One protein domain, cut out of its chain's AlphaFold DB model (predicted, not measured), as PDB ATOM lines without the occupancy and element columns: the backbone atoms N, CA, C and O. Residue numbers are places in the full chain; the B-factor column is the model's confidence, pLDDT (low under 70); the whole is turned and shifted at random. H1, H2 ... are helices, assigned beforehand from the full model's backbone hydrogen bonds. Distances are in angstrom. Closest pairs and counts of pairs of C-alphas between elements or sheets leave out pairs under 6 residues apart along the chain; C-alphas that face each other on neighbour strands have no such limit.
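Overview. This is residues 13 to 203 of the 229 residues of the protein "DNTP triphosphohydrolase" of Pseudopuniceibacterium sediminis (UniProt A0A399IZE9). The short helix H6 sits in the middle, between H1, H3 and H9 on one side, where H1 and H3 lie side by side and the long H9 crosses them, and H5 and H7, about at right angles to each other. H9 runs outward from H6 as an arm, and H2, H4 and H8 lie at the rim; residues 195 to 200 and 35 to 40 stick out. The 191 printed residues hold nine named helices, H1 to H9 in chain order, and no named strand; the class is all helix. The whole is compact, with a radius of gyration of the C-alphas of 17.5 A and spans of 52 by 51 by 39 A.

Arrangement. H1, residues 13 to 32, touches H3, residues 48 to 57, at a shallow tilt of 29 degrees, opposite ways; their closest C-alphas, of Ser 20 and Glu 52, are 4.7 A apart. H2, residues 41 to 44, is close but not clearly touching H1, closest at the C-alphas of Gln 42 and His 31, 6.9 A. H4, residues 66 to 80, is close but not clearly touching H5, residues 85 to 96, closest at the C-alphas of Glu 70 and Gly 85, 6.8 A. The hub H6, residues 110 to 116, touches H3, closest at the C-alphas of Val 116 and Ala 54, 5.9 A. H5 and H6 form a helical hairpin, at a shallow tilt of 33 degrees, only just short of steep, and run opposite ways; H5 touches H6 with residues 86 to 90 alone, and the closest C-alphas, of Leu 90 and Val 113, are 7.2 A apart. H7, residues 141 to 151, touches H6, closest at the C-alphas of Ala 150 and Arg 110, 5.3 A, and H5 at about perpendicular, 82 degrees, closest at Glu 143 and Arg 91, 6.7 A. H8, residues 156 to 167, is close but not clearly touching H7, closest at the C-alphas of Gln 159 and Ile 151, 6.5 A. H9, residues 175 to 198, touches H6 with residues 175 to 180 alone, closest at the C-alphas of Cys 177 and Ala 115, 4.1 A. It touches H1 with residues 179 to 187 alone, at a steep tilt of 54 degrees. Every O i to N i+4 pair is within hydrogen-bond range in H1, H3, H5 and H6, against 9 of 11 in H4, 5 of 7 in H7, 6 of 8 in H8 and 19 of 20 in H9; H2 is too short for one.

Along the chain. H1 is 29.1 A long from C-alpha 13 at (13.081, -15.236, 88.206), H4 20.4 A, H8 18.5 A, and H9 34.7 A to C-alpha 198 at (29.780, -24.779, 85.532).

Size, cuts and confidence. The C-alphas of Arg 102 and Thr 203, 53.5 A apart, are the two farthest apart. The printed part has no cut. The links from H5 to H6 and H6 to H7 are long, 13 and 24 residues. Mean pLDDT of the printed part is 89.5; residue 35, residues 100 to 104 and residues 165 to 171 are under 70.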
ATOM      1  N   LEU A  13      13.508 -15.554  86.845       92.12
ATOM      2  CA  LEU A  13      13.081 -15.236  88.206       92.12
ATOM      3  C   LEU A  13      14.267 -15.139  89.175       92.12
ATOM      4  O   LEU A  13      14.371 -14.160  89.905       92.12
ATOM      5  N   THR A  14      15.165 -16.127  89.184       91.69
ATOM      6  CA  THR A  14      16.342 -16.091  90.073       91.69
ATOM      7  C   THR A  14      17.292 -14.960  89.690       91.69
ATOM      8  O   THR A  14      17.808 -14.285  90.572       91.69
ATOM      9  N   HIS A  15      17.447 -14.691  88.390       92.19
ATOM     10  CA  HIS A  15      18.209 -13.544  87.905       92.19
ATOM     11  C   HIS A  15      17.613 -12.217  88.409       92.19
ATOM     12  O   HIS A  15      18.316 -11.452  89.059       92.19
ATOM     13  N   SER A  16      16.308 -11.972  88.242       95.56
ATOM     14  CA  SER A  16      15.674 -10.741  88.737       95.56
ATOM     15  C   SER A  16      15.742 -10.589  90.264       95.56
ATOM     16  O   SER A  16      15.885  -9.470  90.758       95.56
ATOM     17  N   ILE A  17      15.685 -11.689  91.029       96.06
ATOM     18  CA  ILE A  17      15.896 -11.663  92.489       96.06
ATOM     19  C   ILE A  17      17.313 -11.182  92.822       96.06
ATOM     20  O   ILE A  17      17.495 -10.374  93.730       96.06
ATOM     21  N   GLU A  18      18.322 -11.632  92.088       95.25
ATOM     22  CA  GLU A  18      19.707 -11.217  92.311       95.25
ATOM     23  C   GLU A  18      19.968  -9.779  91.884       95.25
ATOM     24  O   GLU A  18      20.581  -9.029  92.643       95.25
ATOM     25  N   VAL A  19      19.427  -9.361  90.736       97.25
ATOM     26  CA  VAL A  19      19.433  -7.956  90.301       97.25
ATOM     27  C   VAL A  19      18.796  -7.069  91.376       97.25
ATOM     28  O   VAL A  19      19.307  -5.994  91.684       97.25
ATOM     29  N   SER A  20      17.724  -7.534  92.025       97.81
ATOM     30  CA  SER A  20      17.098  -6.831  93.152       97.81
ATOM     31  C   SER A  20      18.033  -6.690  94.352       97.81
ATOM     32  O   SER A  20      18.133  -5.601  94.919       97.81
ATOM     33  N   GLN A  21      18.750  -7.751  94.731       97.25
ATOM     34  CA  GLN A  21      19.696  -7.699  95.853       97.25
ATOM     35  C   GLN A  21      20.901  -6.801  95.558       97.25
ATOM     36  O   GLN A  21      21.318  -6.019  96.413       97.25
ATOM     37  N   ILE A  22      21.440  -6.865  94.338       97.62
ATOM     38  CA  ILE A  22      22.536  -5.993  93.902       97.62
ATOM     39  C   ILE A  22      22.064  -4.536  93.865       97.62
ATOM     40  O   ILE A  22      22.764  -3.663  94.376       97.62
ATOM     41  N   GLY A  23      20.867  -4.265  93.337       97.56
ATOM     42  CA  GLY A  23      20.270  -2.928  93.312       97.56
ATOM     43  C   GLY A  23      20.131  -2.319  94.709       97.56
ATOM     44  O   GLY A  23      20.510  -1.164  94.918       97.56
ATOM     45  N   TYR A  24      19.683  -3.110  95.688       96.88
ATOM     46  CA  TYR A  24      19.665  -2.687  97.090       96.88
ATOM     47  C   TYR A  24      21.078  -2.419  97.635       96.88
ATOM     48  O   TYR A  24      21.317  -1.370  98.230       96.88
ATOM     49  N   GLY A  25      22.047  -3.302  97.374       96.94
ATOM     50  CA  GLY A  25      23.439  -3.091  97.784       96.94
ATOM     51  C   GLY A  25      24.063  -1.817  97.195       96.94
ATOM     52  O   GLY A  25      24.767  -1.087  97.895       96.94
ATOM     53  N   LEU A  26      23.775  -1.506  95.929       95.38
ATOM     54  CA  LEU A  26      24.202  -0.262  95.283       95.38
ATOM     55  C   LEU A  26      23.582   0.964  95.962       95.38
ATOM     56  O   LEU A  26      24.290   1.941  96.221       95.38
ATOM     57  N   LEU A  27      22.287   0.905  96.285       94.12
ATOM     58  CA  LEU A  27      21.586   1.967  97.002       94.12
ATOM     59  C   LEU A  27      22.218   2.232  98.379       94.12
ATOM     60  O   LEU A  27      22.513   3.382  98.706       94.12
ATOM     61  N   GLU A  28      22.528   1.180  99.142       93.62
ATOM     62  CA  GLU A  28      23.214   1.299 100.435       93.62
ATOM     63  C   GLU A  28      24.582   1.978 100.290       93.62
ATOM     64  O   GLU A  28      24.910   2.918 101.019       93.62
ATOM     65  N   VAL A  29      25.380   1.575  99.296       91.88
ATOM     66  CA  VAL A  29      26.680   2.209  99.027       91.88
ATOM     67  C   VAL A  29      26.525   3.704  98.724       91.88
ATOM     68  O   VAL A  29      27.344   4.507  99.190       91.88
ATOM     69  N   LEU A  30      25.495   4.103  97.973       90.06
ATOM     70  CA  LEU A  30      25.208   5.511  97.683       90.06
ATOM     71  C   LEU A  30      24.807   6.288  98.948       90.06
ATOM     72  O   LEU A  30      25.283   7.411  99.144       90.06
ATOM     73  N   HIS A  31      24.024   5.683  99.847       87.94
ATOM     74  CA  HIS A  31      23.705   6.267 101.154       87.94
ATOM     75  C   HIS A  31      24.957   6.454 102.029       87.94
ATOM     76  O   HIS A  31      25.168   7.534 102.592       87.94
ATOM     77  N   PHE A  32      25.853   5.464 102.090       86.38
ATOM     78  CA  PHE A  32      27.093   5.569 102.870       86.38
ATOM     79  C   PHE A  32      28.074   6.605 102.307       86.38
ATOM     80  O   PHE A  32      28.746   7.307 103.068       86.38
ATOM     81  N   LYS A  33      28.150   6.759 100.980       82.81
ATOM     82  CA  LYS A  33      29.070   7.697 100.309       82.81
ATOM     83  C   LYS A  33      28.563   9.143 100.246       82.81
ATOM     84  O   LYS A  33      29.117   9.939  99.490       82.81
ATOM     85  N   LYS A  34      27.591   9.518 101.086       70.12
ATOM     86  CA  LYS A  34      26.950  10.847 101.149       70.12
ATOM     87  C   LYS A  34      27.890  12.053 101.044       70.12
ATOM     88  O   LYS A  34      27.549  13.026 100.387       70.12
ATOM     89  N   ALA A  35      29.086  11.984 101.633       62.66
ATOM     90  CA  ALA A  35      30.055  13.085 101.618       62.66
ATOM     91  C   ALA A  35      30.656  13.379 100.227       62.66
ATOM     92  O   ALA A  35      31.311  14.402 100.054       62.66
ATOM     93  N   ARG A  36      30.475  12.484  99.245       73.81
ATOM     94  CA  ARG A  36      30.990  12.635  97.875       73.81
ATOM     95  C   ARG A  36      29.995  13.266  96.902       73.81
ATOM     96  O   ARG A  36      30.378  13.548  95.772       73.81
ATOM     97  N   PHE A  37      28.742  13.451  97.307       76.38
ATOM     98  CA  PHE A  37      27.675  13.914  96.424       76.38
ATOM     99  C   PHE A  37      27.156  15.291  96.834       76.38
ATOM    100  O   PHE A  37      27.430  15.779  97.930       76.38
ATOM    101  N   HIS A  38      26.403  15.922  95.930       77.50
ATOM    102  CA  HIS A  38      25.690  17.159  96.229       77.50
ATOM    103  C   HIS A  38      24.793  16.970  97.462       77.50
ATOM    104  O   HIS A  38      24.233  15.892  97.658       77.50
ATOM    105  N   LYS A  39      24.632  18.021  98.272       76.25
ATOM    106  CA  LYS A  39      23.866  17.980  99.531       76.25
ATOM    107  C   LYS A  39      22.445  17.413  99.375       76.25
ATOM    108  O   LYS A  39      21.989  16.697 100.255       76.25
ATOM    109  N   ASP A  40      21.810  17.670  98.233       80.44
ATOM    110  CA  ASP A  40      20.425  17.273  97.944       80.44
ATOM    111  C   ASP A  40      20.327  15.869  97.310       80.44
ATOM    112  O   ASP A  40      19.237  15.339  97.123       80.44
ATOM    113  N   ALA A  41      21.458  15.234  96.976       80.31
ATOM    114  CA  ALA A  41      21.463  13.954  96.265       80.31
ATOM    115  C   ALA A  41      20.830  12.815  97.080       80.31
ATOM    116  O   ALA A  41      20.318  11.866  96.495       80.31
ATOM    117  N   GLN A  42      20.850  12.908  98.414       80.31
ATOM    118  CA  GLN A  42      20.208  11.929  99.295       80.31
ATOM    119  C   GLN A  42      18.687  11.946  99.151       80.31
ATOM    120  O   GLN A  42      18.079  10.882  99.085       80.31
ATOM    121  N   ASP A  43      18.091  13.130  99.021       86.25
ATOM    122  CA  ASP A  43      16.640  13.281  98.872       86.25
ATOM    123  C   ASP A  43      16.151  12.746  97.519       86.25
ATOM    124  O   ASP A  43      14.970  12.447  97.335       86.25
ATOM    125  N   TRP A  44      17.063  12.609  96.553       88.88
ATOM    126  CA  TRP A  44      16.770  12.061  95.234       88.88
ATOM    127  C   TRP A  44      16.928  10.547  95.160       88.88
ATOM    128  O   TRP A  44      16.439   9.956  94.197       88.88
ATOM    129  N   LEU A  45      17.575   9.896  96.132       92.00
ATOM    130  CA  LEU A  45      17.732   8.443  96.112       92.00
ATOM    131  C   LEU A  45      16.362   7.745  96.209       92.00
ATOM    132  O   LEU A  45      15.451   8.238  96.883       92.00
ATOM    133  N   PRO A  46      16.159   6.633  95.484       93.88
ATOM    134  CA  PRO A  46      14.917   5.880  95.579       93.88
ATOM    135  C   PRO A  46      14.785   5.209  96.943       93.88
ATOM    136  O   PRO A  46      15.773   4.848  97.575       93.88
ATOM    137  N   ALA A  47      13.544   4.970  97.368       94.81
ATOM    138  CA  ALA A  47      13.294   4.036  98.456       94.81
ATOM    139  C   ALA A  47      13.705   2.615  98.034       94.81
ATOM    140  O   ALA A  47      13.592   2.255  96.858       94.81
ATOM    141  N   ARG A  48      14.105   1.788  99.004       95.75
ATOM    142  CA  ARG A  48      14.444   0.375  98.783       95.75
ATOM    143  C   ARG A  48      13.358  -0.370  97.997       95.75
ATOM    144  O   ARG A  48      13.652  -0.976  96.974       95.75
ATOM    145  N   ASP A  49      12.107  -0.262  98.432       97.44
ATOM    146  CA  ASP A  49      10.989  -0.988  97.815       97.44
ATOM    147  C   ASP A  49      10.809  -0.626  96.333       97.44
ATOM    148  O   ASP A  49      10.397  -1.455  95.527       97.44
ATOM    149  N   LEU A  50      11.142   0.615  95.956       97.69
ATOM    150  CA  LEU A  50      11.062   1.072  94.575       97.69
ATOM    151  C   LEU A  50      12.164   0.459  93.708       97.69
ATOM    152  O   LEU A  50      11.869   0.031  92.591       97.69
ATOM    153  N   ILE A  51      13.410   0.417  94.198       98.00
ATOM    154  CA  ILE A  51      14.511  -0.171  93.426       98.00
ATOM    155  C   ILE A  51      14.341  -1.686  93.307       98.00
ATOM    156  O   ILE A  51      14.473  -2.221  92.211       98.00
ATOM    157  N   GLU A  52      13.945  -2.365  94.387       98.06
ATOM    158  CA  GLU A  52      13.665  -3.802  94.360       98.06
ATOM    159  C   GLU A  52      12.502  -4.115  93.404       98.06
ATOM    160  O   GLU A  52      12.620  -5.000  92.559       98.06
ATOM    161  N   ALA A  53      11.411  -3.339  93.445       97.69
ATOM    162  CA  ALA A  53      10.300  -3.504  92.509       97.69
ATOM    163  C   ALA A  53      10.724  -3.294  91.046       97.69
ATOM    164  O   ALA A  53      10.306  -4.061  90.177       97.69
ATOM    165  N   ALA A  54      11.557  -2.289  90.760       98.12
ATOM    166  CA  ALA A  54      12.074  -2.049  89.415       98.12
ATOM    167  C   ALA A  54      12.955  -3.215  88.932       98.12
ATOM    168  O   ALA A  54      12.753  -3.714  87.823       98.12
ATOM    169  N   CYS A  55      13.858  -3.707  89.785       98.19
ATOM    170  CA  CYS A  55      14.701  -4.869  89.509       98.19
ATOM    171  C   CYS A  55      13.901  -6.151  89.290       98.19
ATOM    172  O   CYS A  55      14.215  -6.922  88.390       98.19
ATOM    173  N   LEU A  56      12.842  -6.386  90.056       97.69
ATOM    174  CA  LEU A  56      11.979  -7.548  89.847       97.69
ATOM    175  C   LEU A  56      11.164  -7.433  88.552       97.69
ATOM    176  O   LEU A  56      10.862  -8.440  87.916       97.69
ATOM    177  N   ALA A  57      10.809  -6.212  88.153       97.19
ATOM    178  CA  ALA A  57       9.946  -5.964  87.008       97.19
ATOM    179  C   ALA A  57      10.673  -5.877  85.658       97.19
ATOM    180  O   ALA A  57      10.022  -6.078  84.631       97.19
ATOM    181  N   HIS A  58      11.973  -5.557  85.638       96.12
ATOM    182  CA  HIS A  58      12.697  -5.157  84.419       96.12
ATOM    183  C   HIS A  58      12.524  -6.144  83.254       96.12
ATOM    184  O   HIS A  58      12.347  -5.744  82.102       96.12
ATOM    185  N   ASP A  59      12.465  -7.431  83.586       94.12
ATOM    186  CA  ASP A  59      12.512  -8.533  82.638       94.12
ATOM    187  C   ASP A  59      11.153  -9.185  82.332       94.12
ATOM    188  O   ASP A  59      11.091 -10.142  81.556       94.12
ATOM    189  N   LEU A  60      10.050  -8.664  82.887       95.38
ATOM    190  CA  LEU A  60       8.708  -9.256  82.756       95.38
ATOM    191  C   LEU A  60       8.222  -9.378  81.307       95.38
ATOM    192  O   LEU A  60       7.473 -10.297  80.976       95.38
ATOM    193  N   GLY A  61       8.613  -8.444  80.442       95.94
ATOM    194  CA  GLY A  61       8.179  -8.392  79.049       95.94
ATOM    195  C   GLY A  61       8.910  -9.338  78.104       95.94
ATOM    196  O   GLY A  61       8.532  -9.436  76.933       95.94
ATOM    197  N   HIS A  62       9.948 -10.035  78.570       94.81
ATOM    198  CA  HIS A  62      10.710 -10.921  77.707       94.81
ATOM    199  C   HIS A  62       9.907 -12.160  77.290       94.81
ATOM    200  O   HIS A  62       9.325 -12.850  78.129       94.81
ATOM    201  N   PRO A  63       9.911 -12.505  75.993       95.31
ATOM    202  CA  PRO A  63       9.205 -13.680  75.515       95.31
ATOM    203  C   PRO A  63       9.976 -14.974  75.830       95.31
ATOM    204  O   PRO A  63      11.174 -14.940  76.154       95.31
ATOM    205  N   PRO A  64       9.332 -16.145  75.658       93.12
ATOM    206  CA  PRO A  64      10.031 -17.427  75.640       93.12
ATOM    207  C   PRO A  64      11.236 -17.398  74.691       93.12
ATOM    208  O   PRO A  64      11.194 -16.745  73.652       93.12
ATOM    209  N   PHE A  65      12.307 -18.123  75.027       90.25
ATOM    210  CA  PHE A  65      13.568 -18.160  74.259       90.25
ATOM    211  C   PHE A  65      14.343 -16.826  74.186       90.25
ATOM    212  O   PHE A  65      15.234 -16.668  73.345       90.25
ATOM    213  N   GLY A  66      14.033 -15.859  75.059       88.00
ATOM    214  CA  GLY A  66      14.799 -14.622  75.236       88.00
ATOM    215  C   GLY A  66      14.992 -13.831  73.942       88.00
ATOM    216  O   GLY A  66      14.048 -13.665  73.173       88.00
ATOM    217  N   HIS A  67      16.217 -13.368  73.668       88.81
ATOM    218  CA  HIS A  67      16.514 -12.547  72.484       88.81
ATOM    219  C   HIS A  67      16.115 -13.208  71.158       88.81
ATOM    220  O   HIS A  67      15.736 -12.521  70.213       88.81
ATOM    221  N   LYS A  68      16.186 -14.543  71.055       93.06
ATOM    222  CA  LYS A  68      15.767 -15.248  69.833       93.06
ATOM    223  C   LYS A  68      14.251 -15.257  69.680       93.06
ATOM    224  O   LYS A  68      13.763 -15.050  68.571       93.06
ATOM    225  N   GLY A  69      13.523 -15.431  70.782       95.12
ATOM    226  CA  GLY A  69      12.072 -15.268  70.802       95.12
ATOM    227  C   GLY A  69      11.645 -13.845  70.461       95.12
ATOM    228  O   GLY A  69      10.744 -13.654  69.652       95.12
ATOM    229  N   GLU A  70      12.348 -12.847  70.996       95.75
ATOM    230  CA  GLU A  70      12.095 -11.438  70.699       95.75
ATOM    231  C   GLU A  70      12.291 -11.127  69.211       95.75
ATOM    232  O   GLU A  70      11.414 -10.534  68.592       95.75
ATOM    233  N   GLN A  71      13.387 -11.590  68.603       96.56
ATOM    234  CA  GLN A  71      13.631 -11.429  67.163       96.56
ATOM    235  C   GLN A  71      12.541 -12.101  66.319       96.56
ATOM    236  O   GLN A  71      12.080 -11.529  65.329       96.56
ATOM    237  N   ALA A  72      12.113 -13.306  66.707       97.06
ATOM    238  CA  ALA A  72      11.065 -14.039  66.005       97.06
ATOM    239  C   ALA A  72       9.707 -13.323  66.090       97.06
ATOM    240  O   ALA A  72       9.055 -13.131  65.062       97.06
ATOM    241  N   LEU A  73       9.308 -12.880  67.287       97.38
ATOM    242  CA  LEU A  73       8.076 -12.117  67.492       97.38
ATOM    243  C   LEU A  73       8.128 -10.759  66.796       97.38
ATOM    244  O   LEU A  73       7.164 -10.392  66.133       97.38
ATOM    245  N   HIS A  74       9.253 -10.042  66.872       97.56
ATOM    246  CA  HIS A  74       9.426  -8.765  66.183       97.56
ATOM    247  C   HIS A  74       9.201  -8.927  64.683       97.56
ATOM    248  O   HIS A  74       8.387  -8.210  64.109       97.56
ATOM    249  N   LYS A  75       9.843  -9.931  64.072       96.94
ATOM    250  CA  LYS A  75       9.681 -10.243  62.650       96.94
ATOM    251  C   LYS A  75       8.230 -10.574  62.288       96.94
ATOM    252  O   LYS A  75       7.749 -10.115  61.254       96.94
ATOM    253  N   ALA A  76       7.534 -11.351  63.120       96.75
ATOM    254  CA  ALA A  76       6.123 -11.679  62.912       96.75
ATOM    255  C   ALA A  76       5.207 -10.446  63.046       96.75
ATOM    256  O   ALA A  76       4.196 -10.351  62.352       96.75
ATOM    257  N   MET A  77       5.587  -9.488  63.891       96.62
ATOM    258  CA  MET A  77       4.817  -8.286  64.205       96.62
ATOM    259  C   MET A  77       5.228  -7.046  63.399       96.62
ATOM    260  O   MET A  77       4.658  -5.987  63.630       96.62
ATOM    261  N   LEU A  78       6.164  -7.130  62.441       95.38
ATOM    262  CA  LEU A  78       6.665  -5.961  61.685       95.38
ATOM    263  C   LEU A  78       5.541  -5.107  61.079       95.38
ATOM    264  O   LEU A  78       5.578  -3.884  61.159       95.38
ATOM    265  N   ARG A  79       4.503  -5.749  60.528       94.69
ATOM    266  CA  ARG A  79       3.340  -5.066  59.924       94.69
ATOM    267  C   ARG A  79       2.312  -4.555  60.942       94.69
ATOM    268  O   ARG A  79       1.323  -3.944  60.556       94.69
ATOM    269  N   HIS A  80       2.545  -4.821  62.222       95.50
ATOM    270  CA  HIS A  80       1.704  -4.456  63.360       95.50
ATOM    271  C   HIS A  80       2.461  -3.575  64.369       95.50
ATOM    272  O   HIS A  80       2.088  -3.528  65.536       95.50
ATOM    273  N   GLY A  81       3.536  -2.906  63.939       94.31
ATOM    274  CA  GLY A  81       4.322  -2.013  64.795       94.31
ATOM    275  C   GLY A  81       5.442  -2.694  65.584       94.31
ATOM    276  O   GLY A  81       6.045  -2.039  66.418       94.31
ATOM    277  N   GLY A  82       5.748  -3.970  65.311       96.12
ATOM    278  CA  GLY A  82       6.878  -4.708  65.883       96.12
ATOM    279  C   GLY A  82       6.684  -5.186  67.330       96.12
ATOM    280  O   GLY A  82       5.655  -4.980  67.965       96.12
ATOM    281  N   PHE A  83       7.694  -5.887  67.853       97.62
ATOM    282  CA  PHE A  83       7.754  -6.349  69.246       97.62
ATOM    283  C   PHE A  83       9.125  -6.052  69.873       97.62
ATOM    284  O   PHE A  83      10.139  -6.182  69.190       97.62
ATOM    285  N   VAL A  84       9.153  -5.676  71.156       95.81
ATOM    286  CA  VAL A  84      10.354  -5.515  71.990       95.81
ATOM    287  C   VAL A  84       9.988  -5.791  73.453       95.81
ATOM    288  O   VAL A  84       8.917  -5.385  73.912       95.81
ATOM    289  N   GLY A  85      10.866  -6.477  74.181       96.00
ATOM    290  CA  GLY A  85      10.656  -6.906  75.563       96.00
ATOM    291  C   GLY A  85      10.457  -5.735  76.520       96.00
ATOM    292  O   GLY A  85       9.503  -5.739  77.285       96.00
ATOM    293  N   ASN A  86      11.262  -4.675  76.416       93.50
ATOM    294  CA  ASN A  86      11.141  -3.512  77.310       93.50
ATOM    295  C   ASN A  86       9.802  -2.777  77.153       93.50
ATOM    296  O   ASN A  86       9.166  -2.416  78.143       93.50
ATOM    297  N   GLY A  87       9.331  -2.609  75.914       95.62
ATOM    298  CA  GLY A  87       7.985  -2.099  75.639       95.62
ATOM    299  C   GLY A  87       6.907  -3.016  76.220       95.62
ATOM    300  O   GLY A  87       5.955  -2.549  76.844       95.62
ATOM    301  N   GLN A  88       7.105  -4.333  76.121       97.25
ATOM    302  CA  GLN A  88       6.190  -5.309  76.701       97.25
ATOM    303  C   GLN A  88       6.200  -5.281  78.238       97.25
ATOM    304  O   GLN A  88       5.137  -5.437  78.833       97.25
ATOM    305  N   THR A  89       7.337  -5.017  78.893       96.69
ATOM    306  CA  THR A  89       7.417  -4.804  80.350       96.69
ATOM    307  C   THR A  89       6.524  -3.633  80.750       96.69
ATOM    308  O   THR A  89       5.668  -3.781  81.624       96.69
ATOM    309  N   LEU A  90       6.631  -2.494  80.053       95.88
ATOM    310  CA  LEU A  90       5.745  -1.348  80.281       95.88
ATOM    311  C   LEU A  90       4.282  -1.731  80.069       95.88
ATOM    312  O   LEU A  90       3.439  -1.416  80.906       95.88
ATOM    313  N   ARG A  91       3.969  -2.449  78.989       95.44
ATOM    314  CA  ARG A  91       2.606  -2.898  78.687       95.44
ATOM    315  C   ARG A  91       2.040  -3.823  79.767       95.44
ATOM    316  O   ARG A  91       0.874  -3.693  80.127       95.44
ATOM    317  N   ILE A  92       2.840  -4.734  80.313       95.12
ATOM    318  CA  ILE A  92       2.441  -5.629  81.408       95.12
ATOM    319  C   ILE A  92       2.130  -4.809  82.659       95.12
ATOM    320  O   ILE A  92       0.993  -4.831  83.141       95.12
ATOM    321  N   LEU A  93       3.100  -4.011  83.108       94.44
ATOM    322  CA  LEU A  93       3.000  -3.204  84.322       94.44
ATOM    323  C   LEU A  93       1.886  -2.174  84.254       94.44
ATOM    324  O   LEU A  93       1.260  -1.882  85.264       94.44
ATOM    325  N   THR A  94       1.653  -1.594  83.084       92.81
ATOM    326  CA  THR A  94       0.749  -0.457  82.950       92.81
ATOM    327  C   THR A  94      -0.562  -0.827  82.307       92.81
ATOM    328  O   THR A  94      -1.418   0.036  82.349       92.81
ATOM    329  N   LYS A  95      -0.747  -2.036  81.730       91.25
ATOM    330  CA  LYS A  95      -1.983  -2.449  81.028       91.25
ATOM    331  C   LYS A  95      -2.475  -3.872  81.244       91.25
ATOM    332  O   LYS A  95      -3.679  -4.026  81.456       91.25
ATOM    333  N   LEU A  96      -1.615  -4.880  81.132       91.62
ATOM    334  CA  LEU A  96      -2.072  -6.274  81.020       91.62
ATOM    335  C   LEU A  96      -2.285  -6.960  82.367       91.62
ATOM    336  O   LEU A  96      -3.199  -7.781  82.472       91.62
ATOM    337  N   GLU A  97      -1.476  -6.626  83.374       89.38
ATOM    338  CA  GLU A  97      -1.668  -7.185  84.709       89.38
ATOM    339  C   GLU A  97      -3.010  -6.771  85.310       89.38
ATOM    340  O   GLU A  97      -3.527  -5.677  85.066       89.38
ATOM    341  N   LYS A  98      -3.600  -7.688  86.081       78.19
ATOM    342  CA  LYS A  98      -4.968  -7.559  86.593       78.19
ATOM    343  C   LYS A  98      -4.948  -7.278  88.091       78.19
ATOM    344  O   LYS A  98      -5.038  -8.202  88.895       78.19
ATOM    345  N   TYR A  99      -4.879  -6.003  88.468       79.62
ATOM    346  CA  TYR A  99      -5.133  -5.562  89.844       79.62
ATOM    347  C   TYR A  99      -6.561  -4.999  90.023       79.62
ATOM    348  O   TYR A  99      -7.228  -4.670  89.044       79.62
ATOM    349  N   LYS A 100      -7.022  -4.950  91.286       54.53
ATOM    350  CA  LYS A 100      -8.413  -5.034  91.797       54.53
ATOM    351  C   LYS A 100      -9.564  -4.286  91.086       54.53
ATOM    352  O   LYS A 100     -10.677  -4.708  91.344       54.53
ATOM    353  N   GLU A 101      -9.348  -3.261  90.249       65.12
ATOM    354  CA  GLU A 101     -10.296  -2.626  89.288       65.12
ATOM    355  C   GLU A 101      -9.709  -1.281  88.785       65.12
ATOM    356  O   GLU A 101      -8.953  -0.636  89.500       65.12
ATOM    357  N   ARG A 102     -10.035  -0.730  87.609       41.94
ATOM    358  CA  ARG A 102     -10.265  -1.367  86.307       41.94
ATOM    359  C   ARG A 102      -9.758  -0.398  85.239       41.94
ATOM    360  O   ARG A 102     -10.291   0.696  85.091       41.94
ATOM    361  N   GLY A 103      -8.747  -0.820  84.482       52.81
ATOM    362  CA  GLY A 103      -8.287  -0.073  83.315       52.81
ATOM    363  C   GLY A 103      -6.828   0.339  83.324       52.81
ATOM    364  O   GLY A 103      -6.569   1.431  82.825       52.81
ATOM    365  N   LYS A 104      -5.920  -0.555  83.758       61.19
ATOM    366  CA  LYS A 104      -4.694  -0.953  83.025       61.19
ATOM    367  C   LYS A 104      -3.521  -1.257  84.010       61.19
ATOM    368  O   LYS A 104      -3.045  -0.372  84.712       61.19
ATOM    369  N   GLY A 105      -3.063  -2.518  84.054       83.50
ATOM    370  CA  GLY A 105      -1.811  -2.959  84.701       83.50
ATOM    371  C   GLY A 105      -1.814  -3.106  86.233       83.50
ATOM    372  O   GLY A 105      -2.859  -3.220  86.867       83.50
ATOM    373  N   LEU A 106      -0.618  -3.074  86.830       90.12
ATOM    374  CA  LEU A 106      -0.334  -3.074  88.275       90.12
ATOM    375  C   LEU A 106      -0.501  -1.700  88.946       90.12
ATOM    376  O   LEU A 106      -0.190  -1.563  90.126       90.12
ATOM    377  N   TYR A 107      -0.969  -0.684  88.217       88.31
ATOM    378  CA  TYR A 107      -1.102   0.690  88.713       88.31
ATOM    379  C   TYR A 107       0.215   1.260  89.306       88.31
ATOM    380  O   TYR A 107       0.254   1.675  90.468       88.31
ATOM    381  N   PRO A 108       1.324   1.252  88.535       91.81
ATOM    382  CA  PRO A 108       2.635   1.658  89.031       91.81
ATOM    383  C   PRO A 108       2.705   3.164  89.306       91.81
ATOM    384  O   PRO A 108       2.056   3.975  88.641       91.81
ATOM    385  N   THR A 109       3.565   3.562  90.246       93.81
ATOM    386  CA  THR A 109       3.904   4.978  90.424       93.81
ATOM    387  C   THR A 109       4.648   5.506  89.196       93.81
ATOM    388  O   THR A 109       5.325   4.757  88.486       93.81
ATOM    389  N   ARG A 110       4.594   6.826  88.977       94.75
ATOM    390  CA  ARG A 110       5.351   7.500  87.906       94.75
ATOM    391  C   ARG A 110       6.835   7.130  87.943       94.75
ATOM    392  O   ARG A 110       7.444   6.850  86.916       94.75
ATOM    393  N   ARG A 111       7.396   7.093  89.153       95.62
ATOM    394  CA  ARG A 111       8.807   6.808  89.394       95.62
ATOM    395  C   ARG A 111       9.179   5.360  89.061       95.62
ATOM    396  O   ARG A 111      10.228   5.147  88.472       95.62
ATOM    397  N   LEU A 112       8.297   4.391  89.332       97.00
ATOM    398  CA  LEU A 112       8.510   2.999  88.915       97.00
ATOM    399  C   LEU A 112       8.512   2.865  87.388       97.00
ATOM    400  O   LEU A 112       9.386   2.196  86.847       97.00
ATOM    401  N   VAL A 113       7.599   3.548  86.686       96.25
ATOM    402  CA  VAL A 113       7.609   3.580  85.210       96.25
ATOM    403  C   VAL A 113       8.927   4.151  84.686       96.25
ATOM    404  O   VAL A 113       9.542   3.545  83.816       96.25
ATOM    405  N   LEU A 114       9.406   5.267  85.248       95.44
ATOM    406  CA  LEU A 114      10.699   5.862  84.884       95.44
ATOM    407  C   LEU A 114      11.902   4.967  85.213       95.44
ATOM    408  O   LEU A 114      12.923   5.071  84.536       95.44
ATOM    409  N   ALA A 115      11.811   4.134  86.250       96.56
ATOM    410  CA  ALA A 115      12.877   3.217  86.641       96.56
ATOM    411  C   ALA A 115      13.032   2.061  85.640       96.56
ATOM    412  O   ALA A 115      14.153   1.678  85.329       96.56
ATOM    413  N   VAL A 116      11.928   1.545  85.090       96.44
ATOM    414  CA  VAL A 116      11.958   0.456  84.090       96.44
ATOM    415  C   VAL A 116      12.012   0.956  82.637       96.44
ATOM    416  O   VAL A 116      12.211   0.169  81.711       96.44
ATOM    417  N   LEU A 117      11.830   2.262  82.404       94.44
ATOM    418  CA  LEU A 117      11.887   2.885  81.079       94.44
ATOM    419  C   LEU A 117      13.339   3.045  80.603       94.44
ATOM    420  O   LEU A 117      13.901   4.138  80.593       94.44
ATOM    421  N   LYS A 118      13.927   1.935  80.154       91.38
ATOM    422  CA  LYS A 118      15.295   1.884  79.613       91.38
ATOM    423  C   LYS A 118      15.450   2.667  78.305       91.38
ATOM    424  O   LYS A 118      16.487   3.259  78.044       91.38
ATOM    425  N   TYR A 119      14.420   2.669  77.455       91.69
ATOM    426  CA  TYR A 119      14.473   3.280  76.123       91.69
ATOM    427  C   TYR A 119      13.268   4.198  75.891       91.69
ATOM    428  O   TYR A 119      12.247   3.726  75.390       91.69
ATOM    429  N   PRO A 120      13.359   5.496  76.224       91.44
ATOM    430  CA  PRO A 120      12.265   6.459  76.084       91.44
ATOM    431  C   PRO A 120      12.097   6.941  74.631       91.44
ATOM    432  O   PRO A 120      12.040   8.134  74.362       91.44
ATOM    433  N   ARG A 121      12.020   6.015  73.668       91.06
ATOM    434  CA  ARG A 121      11.717   6.321  72.264       91.06
ATOM    435  C   ARG A 121      10.662   5.360  71.728       91.06
ATOM    436  O   ARG A 121      10.803   4.146  71.869       91.06
ATOM    437  N   SER A 122       9.637   5.910  71.084       93.44
ATOM    438  CA  SER A 122       8.577   5.114  70.470       93.44
ATOM    439  C   SER A 122       9.101   4.342  69.264       93.44
ATOM    440  O   SER A 122       9.843   4.882  68.436       93.44
ATOM    441  N   MET A 123       8.690   3.080  69.144       93.44
ATOM    442  CA  MET A 123       9.023   2.219  68.011       93.44
ATOM    443  C   MET A 123       8.529   2.806  66.678       93.44
ATOM    444  O   MET A 123       9.167   2.589  65.652       93.44
ATOM    445  N   GLU A 124       7.460   3.609  66.699       93.19
ATOM    446  CA  GLU A 124       6.907   4.281  65.512       93.19
ATOM    447  C   GLU A 124       7.889   5.277  64.870       93.19
ATOM    448  O   GLU A 124       7.832   5.528  63.670       93.19
ATOM    449  N   THR A 125       8.847   5.806  65.638       92.38
ATOM    450  CA  THR A 125       9.870   6.731  65.118       92.38
ATOM    451  C   THR A 125      10.939   6.051  64.255       92.38
ATOM    452  O   THR A 125      11.763   6.731  63.641       92.38
ATOM    453  N   PHE A 126      10.951   4.715  64.199       92.19
ATOM    454  CA  PHE A 126      11.927   3.940  63.441       92.19
ATOM    455  C   PHE A 126      11.330   3.421  62.132       92.19
ATOM    456  O   PHE A 126      10.214   2.909  62.091       92.19
ATOM    457  N   ASN A 127      12.129   3.435  61.064       93.94
ATOM    458  CA  ASN A 127      11.805   2.675  59.861       93.94
ATOM    459  C   ASN A 127      12.038   1.174  60.117       93.94
ATOM    460  O   ASN A 127      13.177   0.708  60.041       93.94
ATOM    461  N   LEU A 128      10.973   0.421  60.416       92.94
ATOM    462  CA  LEU A 128      11.056  -1.000  60.782       92.94
ATOM    463  C   LEU A 128      11.621  -1.908  59.681       92.94
ATOM    464  O   LEU A 128      12.181  -2.959  60.005       92.94
ATOM    465  N   ASP A 129      11.590  -1.496  58.411       93.06
ATOM    466  CA  ASP A 129      12.244  -2.243  57.327       93.06
ATOM    467  C   ASP A 129      13.771  -2.311  57.515       93.06
ATOM    468  O   ASP A 129      14.419  -3.274  57.098       93.06
ATOM    469  N   SER A 130      14.355  -1.347  58.235       94.25
ATOM    470  CA  SER A 130      15.769  -1.359  58.631       94.25
ATOM    471  C   SER A 130      16.058  -2.252  59.849       94.25
ATOM    472  O   SER A 130      17.221  -2.527  60.143       94.25
ATOM    473  N   TYR A 131      15.026  -2.734  60.555       93.38
ATOM    474  CA  TYR A 131      15.132  -3.463  61.831       93.38
ATOM    475  C   TYR A 131      14.574  -4.897  61.785       93.38
ATOM    476  O   TYR A 131      14.441  -5.558  62.811       93.38
ATOM    477  N   VAL A 132      14.361  -5.457  60.591       92.69
ATOM    478  CA  VAL A 132      13.767  -6.798  60.380       92.69
ATOM    479  C   VAL A 132      14.408  -7.914  61.220       92.69
ATOM    480  O   VAL A 132      13.727  -8.852  61.635       92.69
ATOM    481  N   LYS A 133      15.728  -7.859  61.446       91.12
ATOM    482  CA  LYS A 133      16.472  -8.902  62.177       91.12
ATOM    483  C   LYS A 133      16.498  -8.697  63.688       91.12
ATOM    484  O   LYS A 133      16.700  -9.669  64.411       91.12
ATOM    485  N   LYS A 134      16.392  -7.454  64.156       92.25
ATOM    486  CA  LYS A 134      16.552  -7.099  65.566       92.25
ATOM    487  C   LYS A 134      15.741  -5.836  65.850       92.25
ATOM    488  O   LYS A 134      16.003  -4.836  65.183       92.25
ATOM    489  N   PRO A 135      14.840  -5.858  66.845       93.38
ATOM    490  CA  PRO A 135      14.048  -4.686  67.175       93.38
ATOM    491  C   PRO A 135      14.924  -3.489  67.562       93.38
ATOM    492  O   PRO A 135      15.995  -3.669  68.161       93.38
ATOM    493  N   PRO A 136      14.473  -2.261  67.260       92.44
ATOM    494  CA  PRO A 136      15.099  -1.067  67.795       92.44
ATOM    495  C   PRO A 136      14.892  -0.988  69.313       92.44
ATOM    496  O   PRO A 136      13.872  -1.425  69.852       92.44
ATOM    497  N   LYS A 137      15.853  -0.373  70.004       91.19
ATOM    498  CA  LYS A 137      15.754  -0.030  71.427       91.19
ATOM    499  C   LYS A 137      14.644   1.010  71.615       91.19
ATOM    500  O   LYS A 137      14.827   2.171  71.263       91.19
ATOM    501  N   SER A 138      13.477   0.574  72.082       93.19
ATOM    502  CA  SER A 138      12.249   1.380  72.065       93.19
ATOM    503  C   SER A 138      11.170   0.839  73.013       93.19
ATOM    504  O   SER A 138      11.339  -0.228  73.610       93.19
ATOM    505  N   PHE A 139      10.058   1.568  73.117       95.00
ATOM    506  CA  PHE A 139       8.766   1.101  73.634       95.00
ATOM    507  C   PHE A 139       7.724   1.043  72.498       95.00
ATOM    508  O   PHE A 139       7.928   1.657  71.449       95.00
ATOM    509  N   HIS A 140       6.612   0.310  72.652       96.62
ATOM    510  CA  HIS A 140       5.595   0.243  71.588       96.62
ATOM    511  C   HIS A 140       4.709   1.494  71.562       96.62
ATOM    512  O   HIS A 140       4.400   2.057  72.603       96.62
ATOM    513  N   GLN A 141       4.238   1.904  70.383       95.50
ATOM    514  CA  GLN A 141       3.430   3.124  70.196       95.50
ATOM    515  C   GLN A 141       2.238   3.235  71.159       95.50
ATOM    516  O   GLN A 141       1.937   4.310  71.671       95.50
ATOM    517  N   ASP A 142       1.572   2.120  71.454       94.00
ATOM    518  CA  ASP A 142       0.445   2.096  72.384       94.00
ATOM    519  C   ASP A 142       0.811   2.651  73.777       94.00
ATOM    520  O   ASP A 142      -0.063   3.130  74.504       94.00
ATOM    521  N   GLU A 143       2.070   2.534  74.201       95.19
ATOM    522  CA  GLU A 143       2.599   3.011  75.481       95.19
ATOM    523  C   GLU A 143       2.990   4.502  75.469       95.19
ATOM    524  O   GLU A 143       3.355   5.024  76.520       95.19
ATOM    525  N   GLU A 144       2.826   5.227  74.354       95.25
ATOM    526  CA  GLU A 144       3.156   6.660  74.251       95.25
ATOM    527  C   GLU A 144       2.540   7.471  75.396       95.25
ATOM    528  O   GLU A 144       3.250   8.132  76.144       95.25
ATOM    529  N   GLY A 145       1.233   7.322  75.634       95.25
ATOM    530  CA  GLY A 145       0.545   8.082  76.679       95.25
ATOM    531  C   GLY A 145       1.091   7.843  78.093       95.25
ATOM    532  O   GLY A 145       1.103   8.772  78.900       95.25
ATOM    533  N   VAL A 146       1.569   6.628  78.407       94.69
ATOM    534  CA  VAL A 146       2.169   6.361  79.726       94.69
ATOM    535  C   VAL A 146       3.592   6.903  79.812       94.69
ATOM    536  O   VAL A 146       3.982   7.398  80.866       94.69
ATOM    537  N   VAL A 147       4.346   6.878  78.712       94.62
ATOM    538  CA  VAL A 147       5.693   7.455  78.654       94.62
ATOM    539  C   VAL A 147       5.636   8.977  78.740       94.62
ATOM    540  O   VAL A 147       6.329   9.542  79.582       94.62
ATOM    541  N   THR A 148       4.764   9.638  77.971       94.88
ATOM    542  CA  THR A 148       4.540  11.090  78.061       94.88
ATOM    543  C   THR A 148       4.147  11.485  79.482       94.88
ATOM    544  O   THR A 148       4.761  12.373  80.065       94.88
ATOM    545  N   TRP A 149       3.190  10.774  80.092       95.06
ATOM    546  CA  TRP A 149       2.818  11.004  81.490       95.06
ATOM    547  C   TRP A 149       3.988  10.795  82.455       95.06
ATOM    548  O   TRP A 149       4.084  11.508  83.454       95.06
ATOM    549  N   ALA A 150       4.862   9.821  82.194       94.50
ATOM    550  CA  ALA A 150       5.998   9.536  83.055       94.50
ATOM    551  C   ALA A 150       7.029  10.671  83.052       94.50
ATOM    552  O   ALA A 150       7.538  11.030  84.115       94.50
ATOM    553  N   ILE A 151       7.299  11.252  81.881       93.75
ATOM    554  CA  ILE A 151       8.341  12.274  81.700       93.75
ATOM    555  C   ILE A 151       7.846  13.722  81.836       93.75
ATOM    556  O   ILE A 151       8.662  14.634  81.903       93.75
ATOM    557  N   ASP A 152       6.535  13.943  81.929       94.75
ATOM    558  CA  ASP A 152       5.883  15.262  82.012       94.75
ATOM    559  C   ASP A 152       6.448  16.195  83.108       94.75
ATOM    560  O   ASP A 152       6.442  17.411  82.966       94.75
ATOM    561  N   GLY A 153       7.005  15.640  84.191       90.62
ATOM    562  CA  GLY A 153       7.631  16.429  85.263       90.62
ATOM    563  C   GLY A 153       9.023  16.992  84.943       90.62
ATOM    564  O   GLY A 153       9.545  17.786  85.724       90.62
ATOM    565  N   PHE A 154       9.648  16.571  83.842       92.81
ATOM    566  CA  PHE A 154      10.973  17.032  83.431       92.81
ATOM    567  C   PHE A 154      10.889  18.281  82.551       92.81
ATOM    568  O   PHE A 154       9.922  18.475  81.815       92.81
ATOM    569  N   SER A 155      11.940  19.108  82.577       95.25
ATOM    570  CA  SER A 155      12.076  20.227  81.639       95.25
ATOM    571  C   SER A 155      12.126  19.724  80.190       95.25
ATOM    572  O   SER A 155      12.565  18.603  79.942       95.25
ATOM    573  N   ALA A 156      11.753  20.555  79.212       93.44
ATOM    574  CA  ALA A 156      11.835  20.173  77.797       93.44
ATOM    575  C   ALA A 156      13.250  19.706  77.396       93.44
ATOM    576  O   ALA A 156      13.400  18.721  76.678       93.44
ATOM    577  N   ALA A 157      14.288  20.358  77.933       92.62
ATOM    578  CA  ALA A 157      15.679  19.979  77.696       92.62
ATOM    579  C   ALA A 157      16.039  18.616  78.318       92.62
ATOM    580  O   ALA A 157      16.841  17.875  77.755       92.62
ATOM    581  N   ASP A 158      15.470  18.272  79.476       90.75
ATOM    582  CA  ASP A 158      15.651  16.952  80.092       90.75
ATOM    583  C   ASP A 158      14.881  15.864  79.346       90.75
ATOM    584  O   ASP A 158      15.417  14.780  79.137       90.75
ATOM    585  N   GLN A 159      13.655  16.150  78.901       91.38
ATOM    586  CA  GLN A 159      12.883  15.222  78.073       91.38
ATOM    587  C   GLN A 159      13.628  14.906  76.770       91.38
ATOM    588  O   GLN A 159      13.787  13.738  76.420       91.38
ATOM    589  N   GLU A 160      14.168  15.926  76.097       88.62
ATOM    590  CA  GLU A 160      14.990  15.751  74.896       88.62
ATOM    591  C   GLU A 160      16.242  14.912  75.182       88.62
ATOM    592  O   GLU A 160      16.534  13.974  74.439       88.62
ATOM    593  N   ARG A 161      16.944  15.184  76.291       88.00
ATOM    594  CA  ARG A 161      18.089  14.382  76.744       88.00
ATOM    595  C   ARG A 161      17.720  12.911  76.933       88.00
ATOM    596  O   ARG A 161      18.411  12.046  76.392       88.00
ATOM    597  N   LEU A 162      16.638  12.625  77.664       86.69
ATOM    598  CA  LEU A 162      16.143  11.264  77.881       86.69
ATOM    599  C   LEU A 162      15.905  10.564  76.534       86.69
ATOM    600  O   LEU A 162      16.480   9.503  76.285       86.69
ATOM    601  N   ILE A 163      15.141  11.190  75.631       84.38
ATOM    602  CA  ILE A 163      14.769  10.630  74.319       84.38
ATOM    603  C   ILE A 163      15.997  10.404  73.424       84.38
ATOM    604  O   ILE A 163      16.121   9.346  72.802       84.38
ATOM    605  N   ALA A 164      16.924  11.364  73.367       77.81
ATOM    606  CA  ALA A 164      18.138  11.275  72.552       77.81
ATOM    607  C   ALA A 164      19.085  10.151  73.010       77.81
ATOM    608  O   ALA A 164      19.858   9.617  72.216       77.81
ATOM    609  N   SER A 165      19.016   9.741  74.280       67.94
ATOM    610  CA  SER A 165      19.868   8.670  74.810       67.94
ATOM    611  C   SER A 165      19.476   7.255  74.352       67.94
ATOM    612  O   SER A 165      20.275   6.318  74.471       67.94
ATOM    613  N   ALA A 166      18.290   7.088  73.750       60.94
ATOM    614  CA  ALA A 166      17.782   5.800  73.263       60.94
ATOM    615  C   ALA A 166      18.605   5.195  72.100       60.94
ATOM    616  O   ALA A 166      18.452   4.019  71.763       60.94
ATOM    617  N   ASP A 167      19.540   5.960  71.530       59.28
ATOM    618  CA  ASP A 167      20.441   5.571  70.436       59.28
ATOM    619  C   ASP A 167      21.524   4.558  70.869       59.28
ATOM    620  O   ASP A 167      22.342   4.100  70.066       59.28
ATOM    621  N   GLY A 168      21.565   4.202  72.158       53.69
ATOM    622  CA  GLY A 168      22.535   3.263  72.720       53.69
ATOM    623  C   GLY A 168      23.930   3.854  72.934       53.69
ATOM    624  O   GLY A 168      24.848   3.116  73.288       53.69
ATOM    625  N   LYS A 169      24.091   5.170  72.749       52.12
ATOM    626  CA  LYS A 169      25.277   5.934  73.139       52.12
ATOM    627  C   LYS A 169      24.894   6.809  74.339       52.12
ATOM    628  O   LYS A 169      24.103   7.722  74.184       52.12
ATOM    629  N   ARG A 170      25.422   6.438  75.514       53.50
ATOM    630  CA  ARG A 170      25.476   7.131  76.825       53.50
ATOM    631  C   ARG A 170      24.807   8.525  76.899       53.50
ATOM    632  O   ARG A 170      25.181   9.397  76.129       53.50
ATOM    633  N   ALA A 171      23.993   8.896  77.884       53.91
ATOM    634  CA  ALA A 171      23.337   8.202  78.992       53.91
ATOM    635  C   ALA A 171      22.406   9.242  79.643       53.91
ATOM    636  O   ALA A 171      22.866  10.095  80.400       53.91
ATOM    637  N   HIS A 172      21.115   9.195  79.339       71.94
ATOM    638  CA  HIS A 172      20.118   9.953  80.084       71.94
ATOM    639  C   HIS A 172      19.002   8.980  80.435       71.94
ATOM    640  O   HIS A 172      17.975   8.895  79.774       71.94
ATOM    641  N   HIS A 173      19.267   8.184  81.463       86.25
ATOM    642  CA  HIS A 173      18.241   7.439  82.171       86.25
ATOM    643  C   HIS A 173      17.820   8.242  83.402       86.25
ATOM    644  O   HIS A 173      18.541   9.136  83.858       86.25
ATOM    645  N   SER A 174      16.672   7.891  83.978       91.31
ATOM    646  CA  SER A 174      16.397   8.296  85.354       91.31
ATOM    647  C   SER A 174      17.495   7.753  86.287       91.31
ATOM    648  O   SER A 174      18.191   6.782  85.962       91.31
ATOM    649  N   LEU A 175      17.670   8.379  87.453       91.88
ATOM    650  CA  LEU A 175      18.621   7.901  88.462       91.88
ATOM    651  C   LEU A 175      18.329   6.440  88.834       91.88
ATOM    652  O   LEU A 175      19.222   5.600  88.831       91.88
ATOM    653  N   ASP A 176      17.058   6.142  89.078       94.94
ATOM    654  CA  ASP A 176      16.541   4.823  89.423       94.94
ATOM    655  C   ASP A 176      16.843   3.784  88.334       94.94
ATOM    656  O   ASP A 176      17.358   2.709  88.630       94.94
ATOM    657  N   CYS A 177      16.597   4.131  87.064       94.81
ATOM    658  CA  CYS A 177      16.933   3.269  85.935       94.81
ATOM    659  C   CYS A 177      18.448   3.066  85.827       94.81
ATOM    660  O   CYS A 177      18.896   1.965  85.551       94.81
ATOM    661  N   SER A 178      19.264   4.081  86.122       93.38
ATOM    662  CA  SER A 178      20.727   3.932  86.114       93.38
ATOM    663  C   SER A 178      21.222   2.943  87.178       93.38
ATOM    664  O   SER A 178      22.160   2.192  86.921       93.38
ATOM    665  N   ILE A 179      20.594   2.925  88.359       95.31
ATOM    666  CA  ILE A 179      20.903   1.951  89.417       95.31
ATOM    667  C   ILE A 179      20.466   0.548  88.986       95.31
ATOM    668  O   ILE A 179      21.247  -0.390  89.127       95.31
ATOM    669  N   LEU A 180      19.255   0.416  88.432       96.88
ATOM    670  CA  LEU A 180      18.741  -0.845  87.889       96.88
ATOM    671  C   LEU A 180      19.674  -1.418  86.817       96.88
ATOM    672  O   LEU A 180      20.081  -2.567  86.917       96.88
ATOM    673  N   GLU A 181      20.040  -0.616  85.820       94.12
ATOM    674  CA  GLU A 181      20.895  -1.039  84.705       94.12
ATOM    675  C   GLU A 181      22.268  -1.498  85.193       94.12
ATOM    676  O   GLU A 181      22.782  -2.511  84.734       94.12
ATOM    677  N   LEU A 182      22.847  -0.787  86.166       94.88
ATOM    678  CA  LEU A 182      24.111  -1.198  86.765       94.88
ATOM    679  C   LEU A 182      23.967  -2.511  87.545       94.88
ATOM    680  O   LEU A 182      24.868  -3.345  87.502       94.88
ATOM    681  N   ALA A 183      22.857  -2.703  88.261       96.81
ATOM    682  CA  ALA A 183      22.592  -3.951  88.968       96.81
ATOM    683  C   ALA A 183      22.423  -5.131  88.000       96.81
ATOM    684  O   ALA A 183      22.967  -6.206  88.254       96.81
ATOM    685  N   ASP A 184      21.712  -4.907  86.896       95.38
ATOM    686  CA  ASP A 184      21.486  -5.874  85.825       95.38
ATOM    687  C   ASP A 184      22.805  -6.270  85.143       95.38
ATOM    688  O   ASP A 184      23.157  -7.449  85.094       95.38
ATOM    689  N   ASP A 185      23.612  -5.284  84.740       92.88
ATOM    690  CA  ASP A 185      24.925  -5.506  84.125       92.88
ATOM    691  C   ASP A 185      25.879  -6.283  85.054       92.88
ATOM    692  O   ASP A 185      26.603  -7.176  84.602       92.88
ATOM    693  N   ILE A 186      25.886  -5.977  86.361       93.19
ATOM    694  CA  ILE A 186      26.691  -6.717  87.348       93.19
ATOM    695  C   ILE A 186      26.197  -8.161  87.467       93.19
ATOM    696  O   ILE A 186      27.020  -9.078  87.458       93.19
ATOM    697  N   ALA A 187      24.882  -8.376  87.571       91.88
ATOM    698  CA  ALA A 187      24.313  -9.716  87.672       91.88
ATOM    699  C   ALA A 187      24.668 -10.552  86.436       91.88
ATOM    700  O   ALA A 187      25.252 -11.623  86.583       91.88
ATOM    701  N   TYR A 188      24.421 -10.032  85.229       86.06
ATOM    702  CA  TYR A 188      24.789 -10.699  83.978       86.06
ATOM    703  C   TYR A 188      26.284 -11.025  83.906       86.06
ATOM    704  O   TYR A 188      26.649 -12.146  83.553       86.06
ATOM    705  N   GLY A 189      27.153 -10.080  84.281       85.50
ATOM    706  CA  GLY A 189      28.600 -10.294  84.263       85.50
ATOM    707  C   GLY A 189      29.049 -11.438  85.176       85.50
ATOM    708  O   GLY A 189      29.890 -12.244  84.784       85.50
ATOM    709  N   VAL A 190      28.469 -11.542  86.376       83.75
ATOM    710  CA  VAL A 190      28.740 -12.658  87.297       83.75
ATOM    711  C   VAL A 190      28.179 -13.970  86.743       83.75
ATOM    712  O   VAL A 190      28.855 -14.994  86.807       83.75
ATOM    713  N   HIS A 191      26.984 -13.942  86.147       79.25
ATOM    714  CA  HIS A 191      26.321 -15.136  85.608       79.25
ATOM    715  C   HIS A 191      27.113 -15.764  84.473       79.25
ATOM    716  O   HIS A 191      27.333 -16.971  84.492       79.25
ATOM    717  N   ASP A 192      27.580 -14.959  83.518       79.81
ATOM    718  CA  ASP A 192      28.371 -15.453  82.389       79.81
ATOM    719  C   ASP A 192      29.646 -16.162  82.872       79.81
ATOM    720  O   ASP A 192      30.048 -17.186  82.315       79.81
ATOM    721  N   ILE A 193      30.257 -15.658  83.948       84.38
ATOM    722  CA  ILE A 193      31.442 -16.256  84.564       84.38
ATOM    723  C   ILE A 193      31.104 -17.587  85.250       84.38
ATOM    724  O   ILE A 193      31.791 -18.586  85.020       84.38
ATOM    725  N   GLU A 194      30.052 -17.623  86.070       83.12
ATOM    726  CA  GLU A 194      29.599 -18.843  86.751       83.12
ATOM    727  C   GLU A 194      29.228 -19.944  85.745       83.12
ATOM    728  O   GLU A 194      29.645 -21.094  85.903       83.12
ATOM    729  N   ASP A 195      28.526 -19.589  84.667       81.25
ATOM    730  CA  ASP A 195      28.113 -20.501  83.597       81.25
ATOM    731  C   ASP A 195      29.310 -21.103  82.846       81.25
ATOM    732  O   ASP A 195      29.293 -22.287  82.490       81.25
ATOM    733  N   ILE A 196      30.355 -20.309  82.587       84.75
ATOM    734  CA  ILE A 196      31.587 -20.781  81.939       84.75
ATOM    735  C   ILE A 196      32.260 -21.859  82.797       84.75
ATOM    736  O   ILE A 196      32.676 -22.894  82.263       84.75
ATOM    737  N   VAL A 197      32.330 -21.648  84.115       85.94
ATOM    738  CA  VAL A 197      32.923 -22.617  85.050       85.94
ATOM    739  C   VAL A 197      32.039 -23.856  85.183       85.94
ATOM    740  O   VAL A 197      32.531 -24.976  85.053       85.94
ATOM    741  N   ALA A 198      30.730 -23.679  85.370       81.94
ATOM    742  CA  ALA A 198      29.780 -24.779  85.532       81.94
ATOM    743  C   ALA A 198      29.707 -25.693  84.296       81.94
ATOM    744  O   ALA A 198      29.538 -26.905  84.424       81.94
ATOM    745  N   ARG A 199      29.880 -25.136  83.088       82.62
ATOM    746  CA  ARG A 199      29.937 -25.902  81.830       82.62
ATOM    747  C   ARG A 199      31.305 -26.531  81.551       82.62
ATOM    748  O   ARG A 199      31.453 -27.201  80.530       82.62
ATOM    749  N   GLY A 200      32.303 -26.310  82.410       86.25
ATOM    750  CA  GLY A 200      33.669 -26.795  82.210       86.25
ATOM    751  C   GLY A 200      34.387 -26.145  81.025       86.25
ATOM    752  O   GLY A 200      35.324 -26.730  80.486       86.25
ATOM    753  N   LEU A 201      33.942 -24.959  80.592       87.56
ATOM    754  CA  LEU A 201      34.581 -24.196  79.516       87.56
ATOM    755  C   LEU A 201      35.850 -23.479  80.003       87.56
ATOM    756  O   LEU A 201      36.746 -23.225  79.201       87.56
ATOM    757  N   ALA A 202      35.931 -23.182  81.302       89.44
ATOM    758  CA  ALA A 202      37.142 -22.740  81.989       89.44
ATOM    759  C   ALA A 202      37.151 -23.267  83.431       89.44
ATOM    760  O   ALA A 202      36.101 -23.598  83.985       89.44
ATOM    761  N   THR A 203      38.322 -23.336  84.060       91.88
ATOM    762  CA  THR A 203      38.408 -23.625  85.497       91.88
ATOM    763  C   THR A 203      38.210 -22.352  86.320       91.88
ATOM    764  O   THR A 203      38.427 -21.239  85.837       91.88
TER     765      THR A 203